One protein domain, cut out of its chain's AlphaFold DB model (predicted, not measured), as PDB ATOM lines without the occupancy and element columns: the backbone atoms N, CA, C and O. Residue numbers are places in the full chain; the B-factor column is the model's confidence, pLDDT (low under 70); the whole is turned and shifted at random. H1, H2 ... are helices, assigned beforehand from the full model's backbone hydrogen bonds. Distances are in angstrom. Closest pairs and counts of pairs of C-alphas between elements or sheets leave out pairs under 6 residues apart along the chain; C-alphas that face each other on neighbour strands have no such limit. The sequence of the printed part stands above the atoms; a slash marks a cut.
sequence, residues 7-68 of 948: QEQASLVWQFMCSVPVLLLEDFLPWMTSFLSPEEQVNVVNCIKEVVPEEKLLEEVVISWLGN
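This is residues 7 to 68 of the 948 residues of the protein "Zinc finger protein BRUTUS-like" of Vitis vinifera (UniProt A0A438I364). H3, the longest helix, folds back into H4 as a helical hairpin. H1, H2 and H3 form the sides of a rough triangle, and H4 covers one face of it, packing on H2 and H3. The printed part has 62 residues with four named helices, H1 to H4 in order, and no named strand: all helix. It is compact, with a radius of gyration of the C-alphas of 11.1 A and spans of 26 by 24 by 20 A.

H3, residues 38 to 51, is 19.8 A long. H2 is residues 22 to 34, 18.7 A. H1 is residues 7 to 19, 18.5 A, from C-alpha 7 at (193.106, 96.936, 123.140). H4 is residues 56 to 66, 15.4 A, to C-alpha 66 at (198.148, 77.901, 131.451).

H3, with residues 45 to 49 alone, touches H4 at a shallow tilt of 33 degrees, only just short of steep, opposite ways; the closest C-alphas, of Lys 49 and Glu 59, are 6.6 A apart. H1, with residues 10 to 14 alone, touches H3, with residues 50 to 51 alone, about perpendicular at 89 degrees; the closest C-alphas, of Ala 10 and Val 51, are 4.5 A apart. H2 touches H4 at a steep tilt of 56 degrees, closest at the C-alphas of Pro 30 and Leu 66, 4.7 A. H1 and H4 are apart. Every O i to N i+4 pair is within hydrogen-bond range in H1, H3 and H4; in H2, 8 of 9.

The C-alphas farthest apart, of Glu 8 and Asn 68, are 28.4 A apart. The printed part has no cut, and its three links are tight. Residue 27 and residues 67 to 68 have pLDDT under 70.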
ATOM      1  N   GLN A   7     194.281  97.605 123.715       75.88
ATOM      2  CA  GLN A   7     193.106  96.936 123.140       75.88
ATOM      3  C   GLN A   7     193.375  96.395 121.724       75.88
ATOM      4  O   GLN A   7     192.981  95.277 121.400       75.88
ATOM      5  N   GLU A   8     194.109  97.136 120.886       74.88
ATOM      6  CA  GLU A   8     194.569  96.631 119.583       74.88
ATOM      7  C   GLU A   8     195.595  95.500 119.745       74.88
ATOM      8  O   GLU A   8     195.541  94.514 119.013       74.88
ATOM      9  N   GLN A   9     196.505  95.606 120.721       77.75
ATOM     10  CA  GLN A   9     197.461  94.538 121.033       77.75
ATOM     11  C   GLN A   9     196.742  93.268 121.512       77.75
ATOM     12  O   GLN A   9     197.017  92.190 120.988       77.75
ATOM     13  N   ALA A  10     195.773  93.399 122.421       79.44
ATOM     14  CA  ALA A  10     194.912  92.311 122.873       79.44
ATOM     15  C   ALA A  10     194.163  91.644 121.708       79.44
ATOM     16  O   ALA A  10     194.248  90.430 121.535       79.44
ATOM     17  N   SER A  11     193.519  92.439 120.845       74.12
ATOM     18  CA  SER A  11     192.810  91.941 119.658       74.12
ATOM     19  C   SER A  11     193.727  91.175 118.693       74.12
ATOM     20  O   SER A  11     193.326  90.143 118.154       74.12
ATOM     21  N   LEU A  12     194.970  91.630 118.493       75.44
ATOM     22  CA  LEU A  12     195.950  90.941 117.645       75.44
ATOM     23  C   LEU A  12     196.431  89.615 118.256       75.44
ATOM     24  O   LEU A  12     196.528  88.622 117.533       75.44
ATOM     25  N   VAL A  13     196.686  89.563 119.569       78.75
ATOM     26  CA  VAL A  13     197.034  88.306 120.262       78.75
ATOM     27  C   VAL A  13     195.855  87.331 120.225       78.75
ATOM     28  O   VAL A  13     196.044  86.150 119.935       78.75
ATOM     29  N   TRP A  14     194.627  87.816 120.416       83.31
ATOM     30  CA  TRP A  14     193.427  86.986 120.334       83.31
ATOM     31  C   TRP A  14     193.187  86.419 118.928       83.31
ATOM     32  O   TRP A  14     192.865  85.240 118.784       83.31
ATOM     33  N   GLN A  15     193.411  87.215 117.878       72.81
ATOM     34  CA  GLN A  15     193.363  86.743 116.488       72.81
ATOM     35  C   GLN A  15     194.431  85.681 116.200       72.81
ATOM     36  O   GLN A  15     194.142  84.705 115.508       72.81
ATOM     37  N   PHE A  16     195.641  85.832 116.751       75.25
ATOM     38  CA  PHE A  16     196.673  84.798 116.668       75.25
ATOM     39  C   PHE A  16     196.200  83.499 117.335       75.25
ATOM     40  O   PHE A  16     196.176  82.465 116.669       75.25
ATOM     41  N   MET A  17     195.721  83.551 118.583       75.62
ATOM     42  CA  MET A  17     195.184  82.380 119.292       75.62
ATOM     43  C   MET A  17     194.019  81.723 118.534       75.62
ATOM     44  O   MET A  17     193.991  80.505 118.386       75.62
ATOM     45  N   CYS A  18     193.109  82.512 117.955       77.12
ATOM     46  CA  CYS A  18     192.017  82.010 117.113       77.12
ATOM     47  C   CYS A  18     192.490  81.262 115.850       77.12
ATOM     48  O   CYS A  18     191.711  80.488 115.289       77.12
ATOM     49  N   SER A  19     193.730  81.479 115.398       72.56
ATOM     50  CA  SER A  19     194.320  80.815 114.226       72.56
ATOM     51  C   SER A  19     195.129  79.548 114.547       72.56
ATOM     52  O   SER A  19     195.465  78.803 113.629       72.56
ATOM     53  N   VAL A  20     195.400  79.263 115.826       70.75
ATOM     54  CA  VAL A  20     196.136  78.065 116.267       70.75
ATOM     55  C   VAL A  20     195.149  76.927 116.591       70.75
ATOM     56  O   VAL A  20     194.143  77.183 117.263       70.75
ATOM     57  N   PRO A  21     195.395  75.678 116.134       79.19
ATOM     58  CA  PRO A  21     194.654  74.484 116.553       79.19
ATOM     59  C   PRO A  21     194.532  74.357 118.073       79.19
ATOM     60  O   PRO A  21     195.518  74.556 118.780       79.19
ATOM     61  N   VAL A  22     193.352  73.990 118.584       78.56
ATOM     62  CA  VAL A  22     193.113  73.914 120.041       78.56
ATOM     63  C   VAL A  22     194.088  72.954 120.729       78.56
ATOM     64  O   VAL A  22     194.647  73.311 121.761       78.56
ATOM     65  N   LEU A  23     194.376  71.798 120.120       75.94
ATOM     66  CA  LEU A  23     195.368  70.841 120.629       75.94
ATOM     67  C   LEU A  23     196.751  71.486 120.835       75.94
ATOM     68  O   LEU A  23     197.407  71.256 121.843       75.94
ATOM     69  N   LEU A  24     197.172  72.346 119.901       73.50
ATOM     70  CA  LEU A  24     198.454  73.044 119.998       73.50
ATOM     71  C   LEU A  24     198.422  74.184 121.021       73.50
ATOM     72  O   LEU A  24     199.469  74.490 121.577       73.50
ATOM     73  N   LEU A  25     197.266  74.795 121.313       74.88
ATOM     74  CA  LEU A  25     197.135  75.748 122.425       74.88
ATOM     75  C   LEU A  25     197.239  75.049 123.790       74.88
ATOM     76  O   LEU A  25     197.871  75.595 124.695       74.88
ATOM     77  N   GLU A  26     196.658  73.854 123.922       75.00
ATOM     78  CA  GLU A  26     196.690  73.045 125.150       75.00
ATOM     79  C   GLU A  26     198.119  72.591 125.520       75.00
ATOM     80  O   GLU A  26     198.434  72.534 126.707       75.00
ATOM     81  N   ASP A  27     199.008  72.386 124.537       69.12
ATOM     82  CA  ASP A  27     200.448  72.143 124.754       69.12
ATOM     83  C   ASP A  27     201.290  73.439 124.849       69.12
ATOM     84  O   ASP A  27     202.121  73.593 125.750       69.12
ATOM     85  N   PHE A  28     201.106  74.392 123.924       73.56
ATOM     86  CA  PHE A  28     201.963  75.582 123.793       73.56
ATOM     87  C   PHE A  28     201.865  76.531 124.989       73.56
ATOM     88  O   PHE A  28     202.876  77.092 125.412       73.56
ATOM     89  N   LEU A  29     200.663  76.732 125.534       79.25
ATOM     90  CA  LEU A  29     200.441  77.666 126.637       79.25
ATOM     91  C   LEU A  29     201.132  77.225 127.946       79.25
ATOM     92  O   LEU A  29     201.870  78.049 128.493       79.25
ATOM     93  N   PRO A  30     200.992  75.972 128.440       73.69
ATOM     94  CA  PRO A  30     201.746  75.511 129.609       73.69
ATOM     95  C   PRO A  30     203.250  75.350 129.340       73.69
ATOM     96  O   PRO A  30     204.051  75.561 130.253       73.69
ATOM     97  N   TRP A  31     203.660  75.024 128.106       78.31
ATOM     98  CA  TRP A  31     205.076  75.039 127.721       78.31
ATOM     99  C   TRP A  31     205.661  76.450 127.866       78.31
ATOM    100  O   TRP A  31     206.658  76.632 128.560       78.31
ATOM    101  N   MET A  32     205.000  77.461 127.298       79.19
ATOM    102  CA  MET A  32     205.424  78.861 127.361       79.19
ATOM    103  C   MET A  32     205.468  79.396 128.803       79.19
ATOM    104  O   MET A  32     206.450  80.039 129.174       79.19
ATOM    105  N   THR A  33     204.480  79.083 129.654       77.19
ATOM    106  CA  THR A  33     204.501  79.522 131.063       77.19
ATOM    107  C   THR A  33     205.543  78.798 131.918       77.19
ATOM    108  O   THR A  33     205.967  79.353 132.932       77.19
ATOM    109  N   SER A  34     206.010  77.606 131.521       77.31
ATOM    110  CA  SER A  34     207.005  76.833 132.290       77.31
ATOM    111  C   SER A  34     208.374  77.518 132.423       77.31
ATOM    112  O   SER A  34     209.096  77.249 133.381       77.31
ATOM    113  N   PHE A  35     208.706  78.449 131.519       74.25
ATOM    114  CA  PHE A  35     209.949  79.235 131.552       74.25
ATOM    115  C   PHE A  35     209.848  80.527 132.378       74.25
ATOM    116  O   PHE A  35     210.855  81.206 132.573       74.25
ATOM    117  N   LEU A  36     208.649  80.889 132.841       77.88
ATOM    118  CA  LEU A  36     208.378  82.146 133.539       77.88
ATOM    119  C   LEU A  36     208.406  81.962 135.061       77.88
ATOM    120  O   LEU A  36     207.984  80.926 135.578       77.88
ATOM    121  N   SER A  37     208.844  82.986 135.796       82.31
ATOM    122  CA  SER A  37     208.740  82.991 137.260       82.31
ATOM    123  C   SER A  37     207.271  83.040 137.725       82.31
ATOM    124  O   SER A  37     206.405  83.485 136.970       82.31
ATOM    125  N   PRO A  38     206.944  82.648 138.974       82.50
ATOM    126  CA  PRO A  38     205.561  82.672 139.464       82.50
ATOM    127  C   PRO A  38     204.880  84.050 139.383       82.50
ATOM    128  O   PRO A  38     203.677  84.130 139.142       82.50
ATOM    129  N   GLU A  39     205.636  85.143 139.534       81.19
ATOM    130  CA  GLU A  39     205.115  86.510 139.382       81.19
ATOM    131  C   GLU A  39     204.794  86.829 137.910       81.19
ATOM    132  O   GLU A  39     203.751  87.406 137.599       81.19
ATOM    133  N   GLU A  40     205.644  86.391 136.978       81.88
ATOM    134  CA  GLU A  40     205.418  86.526 135.534       81.88
ATOM    135  C   GLU A  40     204.276  85.630 135.035       81.88
ATOM    136  O   GLU A  40     203.493  86.065 134.194       81.88
ATOM    137  N   GLN A  41     204.107  84.426 135.592       80.38
ATOM    138  CA  GLN A  41     202.966  83.549 135.309       80.38
ATOM    139  C   GLN A  41     201.637  84.207 135.712       80.38
ATOM    140  O   GLN A  41     200.685  84.198 134.929       80.38
ATOM    141  N   VAL A  42     201.572  84.845 136.888       84.00
ATOM    142  CA  VAL A  42     200.398  85.632 137.313       84.00
ATOM    143  C   VAL A  42     200.154  86.816 136.369       84.00
ATOM    144  O   VAL A  42     199.010  87.070 135.989       84.00
ATOM    145  N   ASN A  43     201.210  87.502 135.923       83.88
ATOM    146  CA  ASN A  43     201.085  88.574 134.933       83.88
ATOM    147  C   ASN A  43     200.565  88.061 133.577       83.88
ATOM    148  O   ASN A  43     199.704  88.709 132.988       83.88
ATOM    149  N   VAL A  44     201.003  86.888 133.103       84.62
ATOM    150  CA  VAL A  44     200.473  86.261 131.877       84.62
ATOM    151  C   VAL A  44     198.999  85.887 132.027       84.62
ATOM    152  O   VAL A  44     198.220  86.186 131.125       84.62
ATOM    153  N   VAL A  45     198.582  85.315 133.162       85.62
ATOM    154  CA  VAL A  45     197.158  85.031 133.432       85.62
ATOM    155  C   VAL A  45     196.325  86.318 133.414       85.62
ATOM    156  O   VAL A  45     195.252  86.336 132.816       85.62
ATOM    157  N   ASN A  46     196.822  87.411 134.001       84.69
ATOM    158  CA  ASN A  46     196.141  88.708 133.962       84.69
ATOM    159  C   ASN A  46     196.065  89.280 132.535       84.69
ATOM    160  O   ASN A  46     194.992  89.690 132.107       84.69
ATOM    161  N   CYS A  47     197.155  89.239 131.762       85.31
ATOM    162  CA  CYS A  47     197.147  89.646 130.352       85.31
ATOM    163  C   CYS A  47     196.169  88.813 129.511       85.31
ATOM    164  O   CYS A  47     195.512  89.351 128.626       85.31
ATOM    165  N   ILE A  48     196.036  87.515 129.789       85.56
ATOM    166  CA  ILE A  48     195.113  86.624 129.079       85.56
ATOM    167  C   ILE A  48     193.645  87.002 129.330       85.56
ATOM    168  O   ILE A  48     192.848  86.920 128.400       85.56
ATOM    169  N   LYS A  49     193.291  87.508 130.518       84.50
ATOM    170  CA  LYS A  49     191.943  88.042 130.807       84.50
ATOM    171  C   LYS A  49     191.603  89.305 130.006       84.50
ATOM    172  O   LYS A  49     190.443  89.522 129.690       84.50
ATOM    173  N   GLU A  50     192.606  90.113 129.656       83.69
ATOM    174  CA  GLU A  50     192.449  91.300 128.796       83.69
ATOM    175  C   GLU A  50     192.478  90.949 127.289       83.69
ATOM    176  O   GLU A  50     192.109  91.767 126.449       83.69
ATOM    177  N   VAL A  51     192.947  89.744 126.932       85.19
ATOM    178  CA  VAL A  51     193.053  89.231 125.549       85.19
ATOM    179  C   VAL A  51     191.818  88.426 125.143       85.19
ATOM    180  O   VAL A  51     191.313  88.587 124.032       85.19
ATOM    181  N   VAL A  52     191.352  87.527 126.009       83.69
ATOM    182  CA  VAL A  52     190.204  86.652 125.741       83.69
ATOM    183  C   VAL A  52     188.901  87.460 125.892       83.69
ATOM    184  O   VAL A  52     188.779  88.227 126.842       83.69
ATOM    185  N   PRO A  53     187.906  87.312 124.993       77.50
ATOM    186  CA  PRO A  53     186.597  87.955 125.139       77.50
ATOM    187  C   PRO A  53     185.894  87.597 126.458       77.50
ATOM    188  O   PRO A  53     186.145  86.534 127.018       77.50
ATOM    189  N   GLU A  54     184.917  88.410 126.879       73.81
ATOM    190  CA  GLU A  54     184.140  88.274 128.137       73.81
ATOM    191  C   GLU A  54     183.243  87.002 128.251       73.81
ATOM    192  O   GLU A  54     182.279  86.945 129.020       73.81
ATOM    193  N   GLU A  55     183.536  85.943 127.494       81.50
ATOM    194  CA  GLU A  55     182.943  84.613 127.623       81.50
ATOM    195  C   GLU A  55     183.647  83.840 128.752       81.50
ATOM    196  O   GLU A  55     184.654  83.179 128.525       81.50
ATOM    197  N   LYS A  56     183.105  83.879 129.976       81.50
ATOM    198  CA  LYS A  56     183.738  83.279 131.175       81.50
ATOM    199  C   LYS A  56     184.237  81.839 131.009       81.50
ATOM    200  O   LYS A  56     185.337  81.536 131.441       81.50
ATOM    201  N   LEU A  57     183.477  80.960 130.350       82.25
ATOM    202  CA  LEU A  57     183.920  79.577 130.108       82.25
ATOM    203  C   LEU A  57     185.122  79.497 129.150       82.25
ATOM    204  O   LEU A  57     185.918  78.572 129.245       82.25
ATOM    205  N   LEU A  58     185.273  80.461 128.237       84.38
ATOM    206  CA  LEU A  58     186.420  80.566 127.334       84.38
ATOM    207  C   LEU A  58     187.653  81.096 128.081       84.38
ATOM    208  O   LEU A  58     188.749  80.573 127.896       84.38
ATOM    209  N   GLU A  59     187.461  82.070 128.974       84.44
ATOM    210  CA  GLU A  59     188.480  82.539 129.921       84.44
ATOM    211  C   GLU A  59     188.959  81.390 130.834       84.44
ATOM    212  O   GLU A  59     190.155  81.118 130.916       84.44
ATOM    213  N   GLU A  60     188.030  80.657 131.456       83.44
ATOM    214  CA  GLU A  60     188.301  79.494 132.314       83.44
ATOM    215  C   GLU A  60     189.033  78.371 131.559       83.44
ATOM    216  O   GLU A  60     189.988  77.803 132.090       83.44
ATOM    217  N   VAL A  61     188.651  78.086 130.308       83.88
ATOM    218  CA  VAL A  61     189.356  77.135 129.431       83.88
ATOM    219  C   VAL A  61     190.798  77.569 129.179       83.88
ATOM    220  O   VAL A  61     191.718  76.802 129.471       83.88
ATOM    221  N   VAL A  62     191.020  78.796 128.700       84.12
ATOM    222  CA  VAL A  62     192.370  79.275 128.359       84.12
ATOM    223  C   VAL A  62     193.261  79.352 129.607       84.12
ATOM    224  O   VAL A  62     194.434  78.984 129.552       84.12
ATOM    225  N   ILE A  63     192.705  79.746 130.758       84.38
ATOM    226  CA  ILE A  63     193.423  79.732 132.041       84.38
ATOM    227  C   ILE A  63     193.720  78.297 132.508       84.38
ATOM    228  O   ILE A  63     194.804  78.050 133.040       84.38
ATOM    229  N   SER A  64     192.824  77.333 132.269       83.00
ATOM    230  CA  SER A  64     193.064  75.928 132.629       83.00
ATOM    231  C   SER A  64     194.224  75.290 131.852       83.00
ATOM    232  O   SER A  64     194.934  74.454 132.413       83.00
ATOM    233  N   TRP A  65     194.493  75.741 130.618       83.25
ATOM    234  CA  TRP A  65     195.688  75.350 129.860       83.25
ATOM    235  C   TRP A  65     196.976  75.952 130.452       83.25
ATOM    236  O   TRP A  65     197.965  75.241 130.609       83.25
ATOM    237  N   LEU A  66     196.970  77.227 130.868       79.50
ATOM    238  CA  LEU A  66     198.148  77.901 131.451       79.50
ATOM    239  C   LEU A  66     198.619  77.294 132.788       79.50
ATOM    240  O   LEU A  66     199.808  77.364 133.105       79.50
ATOM    241  N   GLY A  67     197.698  76.746 133.588       62.88
ATOM    242  CA  GLY A  67     197.932  76.377 134.992       62.88
ATOM    243  C   GLY A  67     198.566  75.003 135.255       62.88
ATOM    244  O   GLY A  67     198.678  74.602 136.411       62.88
ATOM    245  N   ASN A  68     198.951  74.246 134.225       51.69
ATOM    246  CA  ASN A  68     199.233  72.808 134.337       51.69
ATOM    247  C   ASN A  68     200.690  72.456 134.742       51.69
ATOM    248  O   ASN A  68     201.290  71.556 134.156       51.69
TER     249      ASN A  68